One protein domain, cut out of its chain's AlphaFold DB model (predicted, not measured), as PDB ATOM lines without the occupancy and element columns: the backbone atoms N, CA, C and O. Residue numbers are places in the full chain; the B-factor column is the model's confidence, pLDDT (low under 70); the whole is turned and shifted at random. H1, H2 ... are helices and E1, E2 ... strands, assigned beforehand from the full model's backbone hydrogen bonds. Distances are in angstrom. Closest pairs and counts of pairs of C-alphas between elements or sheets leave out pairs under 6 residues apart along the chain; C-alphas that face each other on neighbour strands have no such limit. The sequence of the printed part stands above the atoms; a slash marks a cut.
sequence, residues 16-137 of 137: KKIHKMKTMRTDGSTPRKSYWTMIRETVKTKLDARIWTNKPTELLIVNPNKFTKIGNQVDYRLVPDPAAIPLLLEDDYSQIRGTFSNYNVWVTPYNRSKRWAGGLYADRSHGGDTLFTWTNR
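What this domain is: This is residues 16 to 137 of the 137 residues of the protein "Amine oxidase" of Quercus lobata (UniProt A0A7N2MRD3). The model has two lobes set along one length: at one end two antiparallel hairpins, E1 with E2 and E3 with E4, joined side to side and splayed in a wide V, and at the other end a loop-rich lobe of three short helices, H1, H2 and H3, with the long stretch 103 to 130. The four strands make one curled sheet, like part of a barrel, and the tip of the first hairpin, residues 27 to 32, sticks out free. The printed part has 122 residues, with four named strands and then three named helices along the chain; the sheet's order is E2, E1, E3, E4, all antiparallel. The class is mixed, helices and strands, though under half of the residues are in named elements. The whole is loose, with a radius of gyration of the C-alphas of 18.8 A, and elongated, with spans of 63 by 36 by 25 A.

How they stand to each other: E1, residues 16 to 25, and E2, residues 34 to 42, form a hairpin at 157 degrees between directions; N 20 and O 39 are within hydrogen-bond range at 2.9 A, as are N 35 and O 24 at 3.0 A. E1 is also the antiparallel neighbour of E3, residues 57 to 67, at 124 degrees; the C-alphas of Lys 16 and Ile 61, which face each other, are 4.7 A apart, and N 17 and O 60 are 2.8 A apart. E3 bends by 87 degrees at residue 64. E3 and E4, residues 73 to 78, form the second hairpin at 151 degrees, with N 61 and O 76 at 2.9 A and N 74 and O 66 at 3.0 A. The edge strands E2 and E4 are apart, and the sheet is strongly twisted. H1, residues 93 to 97, and H2, residues 99 to 102, meet only through their link. H2 and H3, residues 131 to 135, touch; their closest C-alphas, those of Phe 100 and Leu 131, are 5.6 A apart. H1 and H3 are apart, and the three helices are not on the sheet. In H1 and H3 every O i to N i+4 pair is within hydrogen-bond range; H2 is too short for such a pair.

Where its parts are: E1 begins at C-alpha 16, (175.776, 146.279, 179.546), and measures 28.4 A from first to last C-alpha. E2 measures 25.7 A, E3 22.6 A and E4 15.7 A. H1 begins at C-alpha 93, (202.248, 163.580, 178.579), and measures 6.3 A; H2 measures 5.3 A. H3 measures 6.4 A and ends at C-alpha 135, (185.978, 155.616, 186.220).

The domain as a whole: The C-alphas farthest apart, those of Ser 29 and Arg 124, are 63.7 A apart. The printed part has no cut. The links E2 to E3, E4 to H1 and H2 to H3 are long. The mean pLDDT of the printed part is 89.6; residues 46 and 48 are under 70.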
ATOM      1  N   LYS A  16     174.808 146.755 180.534       79.88
ATOM      2  CA  LYS A  16     175.776 146.279 179.546       79.88
ATOM      3  C   LYS A  16     175.997 144.778 179.724       79.88
ATOM      4  O   LYS A  16     176.398 144.326 180.801       79.88
ATOM      5  N   LYS A  17     175.794 144.020 178.651       83.69
ATOM      6  CA  LYS A  17     176.198 142.618 178.555       83.69
ATOM      7  C   LYS A  17     177.344 142.463 177.571       83.69
ATOM      8  O   LYS A  17     177.425 143.152 176.556       83.69
ATOM      9  N   ILE A  18     178.235 141.546 177.905       84.50
ATOM     10  CA  ILE A  18     179.354 141.135 177.073       84.50
ATOM     11  C   ILE A  18     179.128 139.663 176.763       84.50
ATOM     12  O   ILE A  18     179.031 138.848 177.683       84.50
ATOM     13  N   HIS A  19     179.038 139.308 175.487       89.38
ATOM     14  CA  HIS A  19     179.064 137.907 175.090       89.38
ATOM     15  C   HIS A  19     180.421 137.569 174.489       89.38
ATOM     16  O   HIS A  19     180.794 138.095 173.442       89.38
ATOM     17  N   LYS A  20     181.156 136.687 175.160       88.81
ATOM     18  CA  LYS A  20     182.466 136.212 174.714       88.81
ATOM     19  C   LYS A  20     182.294 134.881 173.996       88.81
ATOM     20  O   LYS A  20     181.688 133.961 174.550       88.81
ATOM     21  N   MET A  21     182.862 134.758 172.800       90.25
ATOM     22  CA  MET A  21     182.949 133.461 172.131       90.25
ATOM     23  C   MET A  21     184.041 132.618 172.791       90.25
ATOM     24  O   MET A  21     185.185 133.058 172.923       90.25
ATOM     25  N   LYS A  22     183.696 131.396 173.202       92.50
ATOM     26  CA  LYS A  22     184.646 130.425 173.754       92.50
ATOM     27  C   LYS A  22     184.561 129.110 172.994       92.50
ATOM     28  O   LYS A  22     183.486 128.531 172.854       92.50
ATOM     29  N   THR A  23     185.713 128.616 172.559       93.31
ATOM     30  CA  THR A  23     185.843 127.272 171.996       93.31
ATOM     31  C   THR A  23     185.755 126.233 173.109       93.31
ATOM     32  O   THR A  23     186.462 126.327 174.114       93.31
ATOM     33  N   MET A  24     184.903 125.233 172.921       92.94
ATOM     34  CA  MET A  24     184.755 124.080 173.801       92.94
ATOM     35  C   MET A  24     185.133 122.803 173.057       92.94
ATOM     36  O   MET A  24     184.923 122.676 171.847       92.94
ATOM     37  N   ARG A  25     185.713 121.853 173.791       93.31
ATOM     38  CA  ARG A  25     185.937 120.495 173.294       93.31
ATOM     39  C   ARG A  25     184.720 119.640 173.604       93.31
ATOM     40  O   ARG A  25     184.025 119.882 174.588       93.31
ATOM     41  N   THR A  26     184.466 118.670 172.744       90.56
ATOM     42  CA  THR A  26     183.433 117.663 172.972       90.56
ATOM     43  C   THR A  26     183.943 116.602 173.944       90.56
ATOM     44  O   THR A  26     185.146 116.380 174.075       90.56
ATOM     45  N   ASP A  27     183.009 115.952 174.623       90.00
ATOM     46  CA  ASP A  27     183.219 114.830 175.544       90.00
ATOM     47  C   ASP A  27     183.288 113.466 174.830       90.00
ATOM     48  O   ASP A  27     183.365 112.428 175.477       90.00
ATOM     49  N   GLY A  28     183.261 113.457 173.491       88.25
ATOM     50  CA  GLY A  28     183.212 112.242 172.677       88.25
ATOM     51  C   GLY A  28     181.800 111.741 172.365       88.25
ATOM     52  O   GLY A  28     181.665 110.795 171.595       88.25
ATOM     53  N   SER A  29     180.745 112.400 172.865       92.62
ATOM     54  CA  SER A  29     179.345 112.075 172.525       92.62
ATOM     55  C   SER A  29     178.991 112.332 171.055       92.62
ATOM     56  O   SER A  29     177.987 111.831 170.549       92.62
ATOM     57  N   THR A  30     179.811 113.111 170.346       91.94
ATOM     58  CA  THR A  30     179.642 113.397 168.920       91.94
ATOM     59  C   THR A  30     180.960 113.207 168.168       91.94
ATOM     60  O   THR A  30     182.024 113.424 168.751       91.94
ATOM     61  N   PRO A  31     180.926 112.906 166.852       95.19
ATOM     62  CA  PRO A  31     182.139 112.826 166.031       95.19
ATOM     63  C   PRO A  31     182.906 114.154 165.897       95.19
ATOM     64  O   PRO A  31     184.043 114.174 165.420       95.19
ATOM     65  N   ARG A  32     182.299 115.290 166.270       95.44
ATOM     66  CA  ARG A  32     182.977 116.592 166.232       95.44
ATOM     67  C   ARG A  32     184.030 116.655 167.328       95.44
ATOM     68  O   ARG A  32     183.795 116.202 168.439       95.44
ATOM     69  N   LYS A  33     185.157 117.313 167.045       93.94
ATOM     70  CA  LYS A  33     186.239 117.539 168.024       93.94
ATOM     71  C   LYS A  33     186.013 118.777 168.901       93.94
ATOM     72  O   LYS A  33     186.528 118.851 170.016       93.94
ATOM     73  N   SER A  34     185.287 119.769 168.389       95.62
ATOM     74  CA  SER A  34     185.029 121.034 169.078       95.62
ATOM     75  C   SER A  34     183.815 121.765 168.507       95.62
ATOM     76  O   SER A  34     183.316 121.448 167.423       95.62
ATOM     77  N   TYR A  35     183.355 122.759 169.258       93.69
ATOM     78  CA  TYR A  35     182.384 123.769 168.848       93.69
ATOM     79  C   TYR A  35     182.686 125.077 169.592       93.69
ATOM     80  O   TYR A  35     183.495 125.097 170.519       93.69
ATOM     81  N   TRP A  36     182.067 126.182 169.191       94.25
ATOM     82  CA  TRP A  36     182.127 127.432 169.947       94.25
ATOM     83  C   TRP A  36     180.771 127.712 170.586       94.25
ATOM     84  O   TRP A  36     179.728 127.320 170.066       94.25
ATOM     85  N   THR A  37     180.796 128.371 171.735       93.81
ATOM     86  CA  THR A  37     179.594 128.816 172.436       93.81
ATOM     87  C   THR A  37     179.776 130.233 172.956       93.81
ATOM     88  O   THR A  37     180.890 130.761 172.999       93.81
ATOM     89  N   MET A  38     178.665 130.848 173.351       91.94
ATOM     90  CA  MET A  38     178.621 132.201 173.887       91.94
ATOM     91  C   MET A  38     178.552 132.167 175.407       91.94
ATOM     92  O   MET A  38     177.573 131.690 175.981       91.94
ATOM     93  N   ILE A  39     179.562 132.735 176.060       90.56
ATOM     94  CA  ILE A  39     179.535 132.991 177.500       90.56
ATOM     95  C   ILE A  39     179.020 134.402 177.717       90.56
ATOM     96  O   ILE A  39     179.613 135.371 177.242       90.56
ATOM     97  N   ARG A  40     177.895 134.506 178.427       89.19
ATOM     98  CA  ARG A  40     177.226 135.775 178.691       89.19
ATOM     99  C   ARG A  40     177.640 136.307 180.052       89.19
ATOM    100  O   ARG A  40     177.363 135.686 181.073       89.19
ATOM    101  N   GLU A  41     178.248 137.479 180.061       87.62
ATOM    102  CA  GLU A  41     178.661 138.177 181.271       87.62
ATOM    103  C   GLU A  41     177.929 139.514 181.369       87.62
ATOM    104  O   GLU A  41     177.706 140.209 180.375       87.62
ATOM    105  N   THR A  42     177.531 139.876 182.584       83.50
ATOM    106  CA  THR A  42     176.947 141.187 182.872       83.50
ATOM    107  C   THR A  42     178.000 142.046 183.545       83.50
ATOM    108  O   THR A  42     178.585 141.624 184.542       83.50
ATOM    109  N   VAL A  43     178.232 143.246 183.015       80.62
ATOM    110  CA  VAL A  43     179.194 144.185 183.598       80.62
ATOM    111  C   VAL A  43     178.594 144.800 184.853       80.62
ATOM    112  O   VAL A  43     177.540 145.431 184.786       80.62
ATOM    113  N   LYS A  44     179.258 144.599 185.995       75.94
ATOM    114  CA  LYS A  44     178.768 145.059 187.302       75.94
ATOM    115  C   LYS A  44     179.436 146.351 187.763       75.94
ATOM    116  O   LYS A  44     178.767 147.190 188.358       75.94
ATOM    117  N   THR A  45     180.731 146.525 187.498       74.00
ATOM    118  CA  THR A  45     181.502 147.683 187.974       74.00
ATOM    119  C   THR A  45     181.965 148.584 186.829       74.00
ATOM    120  O   THR A  45     181.986 148.179 185.667       74.00
ATOM    121  N   LYS A  46     182.359 149.828 187.149       68.44
ATOM    122  CA  LYS A  46     182.931 150.763 186.162       68.44
ATOM    123  C   LYS A  46     184.265 150.270 185.590       68.44
ATOM    124  O   LYS A  46     184.578 150.589 184.448       68.44
ATOM    125  N   LEU A  47     185.047 149.521 186.370       73.12
ATOM    126  CA  LEU A  47     186.342 148.994 185.934       73.12
ATOM    127  C   LEU A  47     186.156 147.874 184.908       73.12
ATOM    128  O   LEU A  47     186.766 147.916 183.843       73.12
ATOM    129  N   ASP A  48     185.206 146.970 185.160       68.25
ATOM    130  CA  ASP A  48     184.821 145.899 184.226       68.25
ATOM    131  C   ASP A  48     184.211 146.440 182.918       68.25
ATOM    132  O   ASP A  48     184.027 145.718 181.937       68.25
ATOM    133  N   ALA A  49     183.848 147.725 182.902       75.62
ATOM    134  CA  ALA A  49     183.187 148.384 181.789       75.62
ATOM    135  C   ALA A  49     184.147 148.896 180.704       75.62
ATOM    136  O   ALA A  49     183.668 149.340 179.651       75.62
ATOM    137  N   ARG A  50     185.460 148.814 180.950       85.00
ATOM    138  CA  ARG A  50     186.550 149.148 180.024       85.00
ATOM    139  C   ARG A  50     186.868 147.946 179.147       85.00
ATOM    140  O   ARG A  50     187.205 146.880 179.657       85.00
ATOM    141  N   ILE A  51     186.725 148.092 177.831       84.31
ATOM    142  CA  ILE A  51     186.804 146.946 176.919       84.31
ATOM    143  C   ILE A  51     187.786 147.194 175.783       84.31
ATOM    144  O   ILE A  51     187.674 148.166 175.035       84.31
ATOM    145  N   TRP A  52     188.678 146.221 175.619       83.44
ATOM    146  CA  TRP A  52     189.453 145.990 174.408       83.44
ATOM    147  C   TRP A  52     188.667 145.096 173.448       83.44
ATOM    148  O   TRP A  52     188.180 144.036 173.841       83.44
ATOM    149  N   THR A  53     188.561 145.490 172.179       82.00
ATOM    150  CA  THR A  53     187.840 144.718 171.144       82.00
ATOM    151  C   THR A  53     188.753 143.756 170.373       82.00
ATOM    152  O   THR A  53     188.448 143.368 169.253       82.00
ATOM    153  N   ASN A  54     189.875 143.342 170.968       81.06
ATOM    154  CA  ASN A  54     190.856 142.450 170.337       81.06
ATOM    155  C   ASN A  54     190.406 140.980 170.237       81.06
ATOM    156  O   ASN A  54     191.029 140.188 169.535       81.06
ATOM    157  N   LYS A  55     189.352 140.594 170.962       83.44
ATOM    158  CA  LYS A  55     188.788 139.239 170.974       83.44
ATOM    159  C   LYS A  55     187.370 139.249 170.408       83.44
ATOM    160  O   LYS A  55     186.653 140.225 170.645       83.44
ATOM    161  N   PRO A  56     186.924 138.155 169.763       85.50
ATOM    162  CA  PRO A  56     185.569 138.037 169.233       85.50
ATOM    163  C   PRO A  56     184.546 138.124 170.371       85.50
ATOM    164  O   PRO A  56     184.333 137.177 171.136       85.50
ATOM    165  N   THR A  57     183.960 139.311 170.507       88.56
ATOM    166  CA  THR A  57     183.103 139.688 171.626       88.56
ATOM    167  C   THR A  57     181.948 140.525 171.105       88.56
ATOM    168  O   THR A  57     182.164 141.510 170.404       88.56
ATOM    169  N   GLU A  58     180.723 140.165 171.475       89.81
ATOM    170  CA  GLU A  58     179.555 140.995 171.202       89.81
ATOM    171  C   GLU A  58     179.299 141.922 172.388       89.81
ATOM    172  O   GLU A  58     179.234 141.485 173.543       89.81
ATOM    173  N   LEU A  59     179.140 143.209 172.091       90.31
ATOM    174  CA  LEU A  59     178.845 144.238 173.076       90.31
ATOM    175  C   LEU A  59     177.383 144.638 172.952       90.31
ATOM    176  O   LEU A  59     176.954 145.140 171.912       90.31
ATOM    177  N   LEU A  60     176.625 144.394 174.017       91.00
ATOM    178  CA  LEU A  60     175.178 144.552 174.032       91.00
ATOM    179  C   LEU A  60     174.765 145.522 175.130       91.00
ATOM    180  O   LEU A  60     175.259 145.472 176.259       91.00
ATOM    181  N   ILE A  61     173.826 146.392 174.790       90.06
ATOM    182  CA  ILE A  61     173.175 147.311 175.714       90.06
ATOM    183  C   ILE A  61     171.732 146.841 175.830       90.06
ATOM    184  O   ILE A  61     170.953 146.961 174.888       90.06
ATOM    185  N   VAL A  62     171.407 146.262 176.978       90.81
ATOM    186  CA  VAL A  62     170.184 145.492 177.188       90.81
ATOM    187  C   VAL A  62     169.274 146.229 178.155       90.81
ATOM    188  O   VAL A  62     169.725 146.648 179.220       90.81
ATOM    189  N   ASN A  63     167.984 146.325 177.846       90.31
ATOM    190  CA  ASN A  63     166.988 146.711 178.839       90.31
ATOM    191  C   ASN A  63     166.479 145.442 179.545       90.31
ATOM    192  O   ASN A  63     165.722 144.678 178.942       90.31
ATOM    193  N   PRO A  64     166.850 145.189 180.813       87.31
ATOM    194  CA  PRO A  64     166.475 143.963 181.493       87.31
ATOM    195  C   PRO A  64     164.983 143.906 181.845       87.31
ATOM    196  O   PRO A  64     164.501 142.828 182.168       87.31
ATOM    197  N   ASN A  65     164.260 145.030 181.764       89.50
ATOM    198  CA  ASN A  65     162.842 145.138 182.110       89.50
ATOM    199  C   ASN A  65     161.913 144.997 180.896       89.50
ATOM    200  O   ASN A  65     160.693 145.037 181.050       89.50
ATOM    201  N   LYS A  66     162.464 144.864 179.683       91.31
ATOM    202  CA  LYS A  66     161.682 144.687 178.456       91.31
ATOM    203  C   LYS A  66     162.067 143.394 177.759       91.31
ATOM    204  O   LYS A  66     163.237 143.147 177.477       91.31
ATOM    205  N   PHE A  67     161.048 142.611 177.426       93.81
ATOM    206  CA  PHE A  67     161.191 141.324 176.764       93.81
ATOM    207  C   PHE A  67     160.370 141.290 175.477       93.81
ATOM    208  O   PHE A  67     159.310 141.907 175.366       93.81
ATOM    209  N   THR A  68     160.881 140.564 174.494       93.56
ATOM    210  CA  THR A  68     160.151 140.199 173.278       93.56
ATOM    211  C   THR A  68     159.095 139.138 173.595       93.56
ATOM    212  O   THR A  68     159.171 138.470 174.625       93.56
ATOM    213  N   LYS A  69     158.141 138.909 172.681       95.81
ATOM    214  CA  LYS A  69     157.112 137.860 172.838       95.81
ATOM    215  C   LYS A  69     157.693 136.452 173.052       95.81
ATOM    216  O   LYS A  69     157.033 135.609 173.638       95.81
ATOM    217  N   ILE A  70     158.919 136.216 172.583       95.31
ATOM    218  CA  ILE A  70     159.635 134.932 172.674       95.31
ATOM    219  C   ILE A  70     160.439 134.826 173.992       95.31
ATOM    220  O   ILE A  70     160.990 133.779 174.305       95.31
ATOM    221  N   GLY A  71     160.507 135.897 174.793       93.00
ATOM    222  CA  GLY A  71     161.184 135.904 176.096       93.00
ATOM    223  C   GLY A  71     162.648 136.359 176.072       93.00
ATOM    224  O   GLY A  71     163.309 136.341 177.106       93.00
ATOM    225  N   ASN A  72     163.169 136.821 174.931       91.62
ATOM    226  CA  ASN A  72     164.497 137.446 174.875       91.62
ATOM    227  C   ASN A  72     164.432 138.901 175.349       91.62
ATOM    228  O   ASN A  72     163.478 139.607 175.014       91.62
ATOM    229  N   GLN A  73     165.451 139.357 176.081       92.44
ATOM    230  CA  GLN A  73     165.573 140.764 176.469       92.44
ATOM    231  C   GLN A  73     165.786 141.643 175.236       92.44
ATOM    232  O   GLN A  73     166.499 141.255 174.314       92.44
ATOM    233  N   VAL A  74     165.162 142.820 175.225       92.00
ATOM    234  CA  VAL A  74     165.349 143.798 174.146       92.00
ATOM    235  C   VAL A  74     166.700 144.483 174.324       92.00
ATOM    236  O   VAL A  74     166.997 145.006 175.403       92.00
ATOM    237  N   ASP A  75     167.505 144.499 173.265       91.75
ATOM    238  CA  ASP A  75     168.844 145.071 173.287       91.75
ATOM    239  C   ASP A  75     169.234 145.770 171.983       91.75
ATOM    240  O   ASP A  75     168.533 145.712 170.972       91.75
ATOM    241  N   TYR A  76     170.356 146.480 172.059       91.31
ATOM    242  CA  TYR A  76     171.094 146.991 170.916       91.31
ATOM    243  C   TYR A  76     172.518 146.450 170.959       91.31
ATOM    244  O   TYR A  76     173.146 146.398 172.021       91.31
ATOM    245  N   ARG A  77     173.048 146.094 169.789       91.81
ATOM    246  CA  ARG A  77     174.413 145.598 169.616       91.81
ATOM    247  C   ARG A  77     175.300 146.666 168.996       91.81
ATOM    248  O   ARG A  77     174.946 147.237 167.969       91.81
ATOM    249  N   LEU A  78     176.478 146.867 169.577       89.69
ATOM    250  CA  LEU A  78     177.555 147.609 168.928       89.69
ATOM    251  C   LEU A  78     178.370 146.644 168.061       89.69
ATOM    252  O   LEU A  78     178.907 145.660 168.570       89.69
ATOM    253  N   VAL A  79     178.458 146.936 166.765       88.94
ATOM    254  CA  VAL A  79     179.307 146.216 165.809       88.94
ATOM    255  C   VAL A  79     180.437 147.163 165.408       88.94
ATOM    256  O   VAL A  79     180.202 148.054 164.598       88.94
ATOM    257  N   PRO A  80     181.616 147.063 166.046       83.31
ATOM    258  CA  PRO A  80     182.732 147.939 165.734       83.31
ATOM    259  C   PRO A  80     183.470 147.466 164.478       83.31
ATOM    260  O   PRO A  80     183.632 146.265 164.255       83.31
ATOM    261  N   ASP A  81     183.982 148.430 163.723       85.19
ATOM    262  CA  ASP A  81     185.024 148.220 162.720       85.19
ATOM    263  C   ASP A  81     186.371 147.866 163.387       85.19
ATOM    264  O   ASP A  81     186.475 147.887 164.624       85.19
ATOM    265  N   PRO A  82     187.423 147.530 162.611       83.31
ATOM    266  CA  PRO A  82     188.763 147.351 163.158       83.31
ATOM    267  C   PRO A  82     189.174 148.549 164.024       83.31
ATOM    268  O   PRO A  82     189.324 149.671 163.544       83.31
ATOM    269  N   ALA A  83     189.323 148.310 165.326       84.12
ATOM    270  CA  ALA A  83     189.587 149.367 166.289       84.12
ATOM    271  C   ALA A  83     191.087 149.669 166.375       84.12
ATOM    272  O   ALA A  83     191.897 148.761 166.576       84.12
ATOM    273  N   ALA A  84     191.442 150.948 166.268       87.50
ATOM    274  CA  ALA A  84     192.796 151.420 166.521       87.50
ATOM    275  C   ALA A  84     193.137 151.345 168.018       87.50
ATOM    276  O   ALA A  84     192.266 151.490 168.873       87.50
ATOM    277  N   ILE A  85     194.415 151.132 168.320       89.06
ATOM    278  CA  ILE A  85     194.966 151.047 169.677       89.06
ATOM    279  C   ILE A  85     196.010 152.164 169.814       89.06
ATOM    280  O   ILE A  85     196.751 152.389 168.851       89.06
ATOM    281  N   PRO A  86     196.086 152.882 170.951       92.25
ATOM    282  CA  PRO A  86     197.133 153.876 171.161       92.25
ATOM    283  C   PRO A  86     198.522 153.230 171.079       92.25
ATOM    284  O   PRO A  86     198.755 152.164 171.644       92.25
ATOM    285  N   LEU A  87     199.436 153.888 170.363       94.69
ATOM    286  CA  LEU A  87     200.832 153.454 170.205       94.69
ATOM    287  C   LEU A  87     201.807 154.239 171.092       94.69
ATOM    288  O   LEU A  87     202.984 153.898 171.156       94.69
ATOM    289  N   LEU A  88     201.327 155.302 171.744       96.56
ATOM    290  CA  LEU A  88     202.112 156.069 172.702       96.56
ATOM    291  C   LEU A  88     202.275 155.280 174.003       96.56
ATOM    292  O   LEU A  88     201.411 154.478 174.368       96.56
ATOM    293  N   LEU A  89     203.373 155.541 174.711       96.62
ATOM    294  CA  LEU A  89     203.571 155.015 176.058       96.62
ATOM    295  C   LEU A  89     202.539 155.625 177.013       96.62
ATOM    296  O   LEU A  89     202.140 156.779 176.860       96.62
ATOM    297  N   GLU A  90     202.091 154.845 177.996       92.81
ATOM    298  CA  GLU A  90     201.031 155.269 178.920       92.81
ATOM    299  C   GLU A  90     201.442 156.467 179.795       92.81
ATOM    300  O   GLU A  90     200.584 157.251 180.201       92.81
ATOM    301  N   ASP A  91     202.741 156.636 180.041       95.25
ATOM    302  CA  ASP A  91     203.341 157.726 180.814       95.25
ATOM    303  C   ASP A  91     203.744 158.949 179.967       95.25
ATOM    304  O   ASP A  91     204.197 159.954 180.519       95.25
ATOM    305  N   ASP A  92     203.535 158.920 178.646       97.44
ATOM    306  CA  ASP A  92     203.714 160.098 177.796       97.44
ATOM    307  C   ASP A  92     202.675 161.171 178.166       97.44
ATOM    308  O   ASP A  92     201.476 160.898 178.280       97.44
ATOM    309  N   TYR A  93     203.109 162.428 178.301       95.81
ATOM    310  CA  TYR A  93     202.248 163.580 178.579       95.81
ATOM    311  C   TYR A  93     201.030 163.654 177.655       95.81
ATOM    312  O   TYR A  93     199.927 163.994 178.100       95.81
ATOM    313  N   SER A  94     201.204 163.334 176.371       95.31
ATOM    314  CA  SER A  94     200.094 163.335 175.412       95.31
ATOM    315  C   SER A  94     199.089 162.226 175.722       95.31
ATOM    316  O   SER A  94     197.878 162.467 175.702       95.31
ATOM    317  N   GLN A  95     199.577 161.036 176.082       96.50
ATOM    318  CA  GLN A  95     198.737 159.890 176.414       96.50
ATOM    319  C   GLN A  95     198.021 160.079 177.758       96.50
ATOM    320  O   GLN A  95     196.824 159.810 177.842       96.50
ATOM    321  N   ILE A  96     198.686 160.651 178.767       95.25
ATOM    322  CA  ILE A  96     198.090 161.006 180.069       95.25
ATOM    323  C   ILE A  96     196.884 161.944 179.882       95.25
ATOM    324  O   ILE A  96     195.809 161.742 180.461       95.25
ATOM    325  N   ARG A  97     197.022 162.952 179.014       95.56
ATOM    326  CA  ARG A  97     195.931 163.883 178.670       95.56
ATOM    327  C   ARG A  97     194.837 163.215 177.828       95.56
ATOM    328  O   ARG A  97     193.663 163.558 177.964       95.56
ATOM    329  N   GLY A  98     195.215 162.253 176.988       94.31
ATOM    330  CA  GLY A  98     194.364 161.504 176.058       94.31
ATOM    331  C   GLY A  98     193.898 160.128 176.548       94.31
ATOM    332  O   GLY A  98     193.529 159.287 175.727       94.31
ATOM    333  N   THR A  99     193.880 159.880 177.862       94.31
ATOM    334  CA  THR A  99     193.611 158.549 178.461       94.31
ATOM    335  C   THR A  99     192.265 157.923 178.091       94.31
ATOM    336  O   THR A  99     192.074 156.720 178.259       94.31
ATOM    337  N   PHE A 100     191.315 158.689 177.548       92.25
ATOM    338  CA  PHE A 100     190.075 158.133 176.996       92.25
ATOM    339  C   PHE A 100     190.314 157.198 175.795       92.25
ATOM    340  O   PHE A 100     189.446 156.393 175.475       92.25
ATOM    341  N   SER A 101     191.482 157.272 175.150       93.69
ATOM    342  CA  SER A 101     191.891 156.355 174.079       93.69
ATOM    343  C   SER A 101     192.453 155.020 174.584       93.69
ATOM    344  O   SER A 101     192.615 154.100 173.788       93.69
ATOM    345  N   ASN A 102     192.693 154.863 175.896       92.31
ATOM    346  CA  ASN A 102     193.258 153.635 176.478       92.31
ATOM    347  C   ASN A 102     192.357 152.402 176.304       92.31
ATOM    348  O   ASN A 102     192.813 151.290 176.520       92.31
ATOM    349  N   TYR A 103     191.078 152.576 175.969       90.94
ATOM    350  CA  TYR A 103     190.155 151.476 175.697       90.94
ATOM    351  C   TYR A 103     189.205 151.864 174.568       90.94
ATOM    352  O   TYR A 103     188.804 153.023 174.453       90.94
ATOM    353  N   ASN A 104     188.770 150.874 173.790       90.56
ATOM    354  CA  ASN A 104     187.908 151.103 172.626       90.56
ATOM    355  C   ASN A 104     186.472 151.437 173.036       90.56
ATOM    356  O   ASN A 104     185.785 152.203 172.366       90.56
ATOM    357  N   VAL A 105     186.001 150.852 174.142       89.75
ATOM    358  CA  VAL A 105     184.648 151.087 174.653       89.75
ATOM    359  C   VAL A 105     184.674 151.318 176.156       89.75
ATOM    360  O   VAL A 105     185.209 150.512 176.919       89.75
ATOM    361  N   TRP A 106     183.985 152.379 176.570       88.69
ATOM    362  CA  TRP A 106     183.761 152.761 177.959       88.69
ATOM    363  C   TRP A 106     182.270 152.735 178.254       88.69
ATOM    364  O   TRP A 106     181.460 153.130 177.418       88.69
ATOM    365  N   VAL A 107     181.887 152.297 179.450       86.94
ATOM    366  CA  VAL A 107     180.516 152.474 179.940       86.94
ATOM    367  C   VAL A 107     180.567 153.082 181.331       86.94
ATOM    368  O   VAL A 107     181.304 152.622 182.200       86.94
ATOM    369  N   THR A 108     179.805 154.156 181.524       86.19
ATOM    370  CA  THR A 108     179.770 154.910 182.776       86.19
ATOM    371  C   THR A 108     178.327 155.195 183.178       86.19
ATOM    372  O   THR A 108     177.463 155.303 182.304       86.19
ATOM    373  N   PRO A 109     178.038 155.321 184.485       84.44
ATOM    374  CA  PRO A 109     176.750 155.827 184.932       84.44
ATOM    375  C   PRO A 109     176.514 157.238 184.399       84.44
ATOM    376  O   PRO A 109     177.442 158.051 184.355       84.44
ATOM    377  N   TYR A 110     175.261 157.542 184.057       84.56
ATOM    378  CA  TYR A 110     174.879 158.877 183.613       84.56
ATOM    379  C   TYR A 110     175.282 159.933 184.640       84.56
ATOM    380  O   TYR A 110     174.962 159.823 185.824       84.56
ATOM    381  N   ASN A 111     175.930 160.995 184.178       89.19
ATOM    382  CA  ASN A 111     176.165 162.173 184.991       89.19
ATOM    383  C   ASN A 111     176.171 163.414 184.097       89.19
ATOM    384  O   ASN A 111     176.977 163.526 183.176       89.19
ATOM    385  N   ARG A 112     175.282 164.369 184.395       90.44
ATOM    386  CA  ARG A 112     175.078 165.575 183.581       90.44
ATOM    387  C   ARG A 112     176.325 166.461 183.472       90.44
ATOM    388  O   ARG A 112     176.423 167.214 182.502       90.44
ATOM    389  N   SER A 113     177.248 166.383 184.429       90.44
ATOM    390  CA  SER A 113     178.491 167.164 184.447       90.44
ATOM    391  C   SER A 113     179.650 166.464 183.727       90.44
ATOM    392  O   SER A 113     180.577 167.129 183.279       90.44
ATOM    393  N   LYS A 114     179.595 165.136 183.557       89.62
ATOM    394  CA  LYS A 114     180.643 164.332 182.905       89.62
ATOM    395  C   LYS A 114     180.399 164.226 181.399       89.62
ATOM    396  O   LYS A 114     179.872 163.228 180.919       89.62
ATOM    397  N   ARG A 115     180.739 165.286 180.661       91.94
ATOM    398  CA  ARG A 115     180.454 165.388 179.213       91.94
ATOM    399  C   ARG A 115     181.674 165.202 178.316       91.94
ATOM    400  O   ARG A 115     181.543 164.664 177.224       91.94
ATOM    401  N   TRP A 116     182.840 165.652 178.768       94.56
ATOM    402  CA  TRP A 116     184.038 165.793 177.941       94.56
ATOM    403  C   TRP A 116     185.093 164.758 178.330       94.56
ATOM    404  O   TRP A 116     185.626 164.810 179.431       94.56
ATOM    405  N   ALA A 117     185.410 163.813 177.444       92.94
ATOM    406  CA  ALA A 117     186.272 162.678 177.787       92.94
ATOM    407  C   ALA A 117     187.714 163.073 178.181       92.94
ATOM    408  O   ALA A 117     188.339 162.372 178.976       92.94
ATOM    409  N   GLY A 118     188.222 164.195 177.658       92.88
ATOM    410  CA  GLY A 118     189.514 164.787 178.036       92.88
ATOM    411  C   GLY A 118     189.441 165.816 179.176       92.88
ATOM    412  O   GLY A 118     190.458 166.427 179.494       92.88
ATOM    413  N   GLY A 119     188.262 166.020 179.770       93.56
ATOM    414  CA  GLY A 119     187.995 167.049 180.776       93.56
ATOM    415  C   GLY A 119     187.413 168.339 180.204       93.56
ATOM    416  O   GLY A 119     187.404 168.558 178.992       93.56
ATOM    417  N   LEU A 120     186.878 169.186 181.089       94.50
ATOM    418  CA  LEU A 120     186.231 170.448 180.699       94.50
ATOM    419  C   LEU A 120     187.194 171.432 180.017       94.50
ATOM    420  O   LEU A 120     186.805 172.108 179.068       94.50
ATOM    421  N   TYR A 121     188.442 171.488 180.485       94.56
ATOM    422  CA  TYR A 121     189.492 172.348 179.943       94.56
ATOM    423  C   TYR A 121     190.632 171.485 179.406       94.56
ATOM    424  O   TYR A 121     191.412 170.922 180.173       94.56
ATOM    425  N   ALA A 122     190.701 171.353 178.079       93.38
ATOM    426  CA  ALA A 122     191.690 170.508 177.408       93.38
ATOM    427  C   ALA A 122     193.008 171.241 177.104       93.38
ATOM    428  O   ALA A 122     194.067 170.603 177.064       93.38
ATOM    429  N   ASP A 123     192.963 172.562 176.897       95.00
ATOM    430  CA  ASP A 123     194.172 173.353 176.665       95.00
ATOM    431  C   ASP A 123     195.066 173.346 177.908       95.00
ATOM    432  O   ASP A 123     194.586 173.517 179.029       95.00
ATOM    433  N   ARG A 124     196.359 173.074 177.698       93.88
ATOM    434  CA  ARG A 124     197.374 172.888 178.754       93.88
ATOM    435  C   ARG A 124     196.914 172.012 179.934       93.88
ATOM    436  O   ARG A 124     197.313 172.222 181.079       93.88
ATOM    437  N   SER A 125     196.060 171.025 179.663       94.12
ATOM    438  CA  SER A 125     195.553 170.123 180.694       94.12
ATOM    439  C   SER A 125     196.657 169.214 181.240       94.12
ATOM    440  O   SER A 125     197.547 168.788 180.510       94.12
ATOM    441  N   HIS A 126     196.552 168.861 182.521       94.25
ATOM    442  CA  HIS A 126     197.459 167.915 183.185       94.25
ATOM    443  C   HIS A 126     196.869 166.491 183.270       94.25
ATOM    444  O   HIS A 126     197.395 165.643 183.978       94.25
ATOM    445  N   GLY A 127     195.735 166.224 182.603       91.88
ATOM    446  CA  GLY A 127     195.078 164.905 182.608       91.88
ATOM    447  C   GLY A 127     194.284 164.550 183.880       91.88
ATOM    448  O   GLY A 127     193.843 163.415 184.028       91.88
ATOM    449  N   GLY A 128     194.053 165.500 184.792       91.06
ATOM    450  CA  GLY A 128     193.381 165.242 186.078       91.06
ATOM    451  C   GLY A 128     191.850 165.083 186.040       91.06
ATOM    452  O   GLY A 128     191.265 164.653 187.034       91.06
ATOM    453  N   ASP A 129     191.192 165.417 184.925       92.81
ATOM    454  CA  ASP A 129     189.723 165.388 184.780       92.81
ATOM    455  C   ASP A 129     189.264 164.572 183.557       92.81
ATOM    456  O   ASP A 129     188.326 164.933 182.857       92.81
ATOM    457  N   THR A 130     189.944 163.469 183.247       92.88
ATOM    458  CA  THR A 130     189.594 162.632 182.086       92.88
ATOM    459  C   THR A 130     188.572 161.544 182.423       92.88
ATOM    460  O   THR A 130     188.354 161.187 183.588       92.88
ATOM    461  N   LEU A 131     188.006 160.915 181.390       91.56
ATOM    462  CA  LEU A 131     187.136 159.739 181.502       91.56
ATOM    463  C   LEU A 131     187.766 158.601 182.327       91.56
ATOM    464  O   LEU A 131     187.070 157.900 183.071       91.56
ATOM    465  N   PHE A 132     189.087 158.442 182.233       91.25
ATOM    466  CA  PHE A 132     189.833 157.471 183.026       91.25
ATOM    467  C   PHE A 132     189.781 157.809 184.521       91.25
ATOM    468  O   PHE A 132     189.408 156.955 185.330       91.25
ATOM    469  N   THR A 133     190.024 159.070 184.895       90.31
ATOM    470  CA  THR A 133     189.917 159.511 186.299       90.31
ATOM    471  C   THR A 133     188.501 159.326 186.850       90.31
ATOM    472  O   THR A 133     188.319 158.881 187.979       90.31
ATOM    473  N   TRP A 134     187.469 159.576 186.040       89.50
ATOM    474  CA  TRP A 134     186.068 159.446 186.450       89.50
ATOM    475  C   TRP A 134     185.621 158.016 186.736       89.50
ATOM    476  O   TRP A 134     184.631 157.828 187.457       89.50
ATOM    477  N   THR A 135     186.284 157.045 186.112       86.38
ATOM    478  CA  THR A 135     185.978 155.616 186.220       86.38
ATOM    479  C   THR A 135     186.836 154.902 187.263       86.38
ATOM    480  O   THR A 135     186.420 153.841 187.715       86.38
ATOM    481  N   ASN A 136     187.956 155.501 187.689       85.25
ATOM    482  CA  ASN A 136     188.786 155.038 188.814       85.25
ATOM    483  C   ASN A 136     188.321 155.546 190.194       85.25
ATOM    484  O   ASN A 136     188.916 155.175 191.198       85.25
ATOM    485  N   ARG A 137     187.285 156.393 190.248       75.44
ATOM    486  CA  ARG A 137     186.600 156.791 191.490       75.44
ATOM    487  C   ARG A 137     185.443 155.853 191.802       75.44
ATOM    488  O   ARG A 137     185.327 155.459 192.972       75.44
TER     489      ARG A 137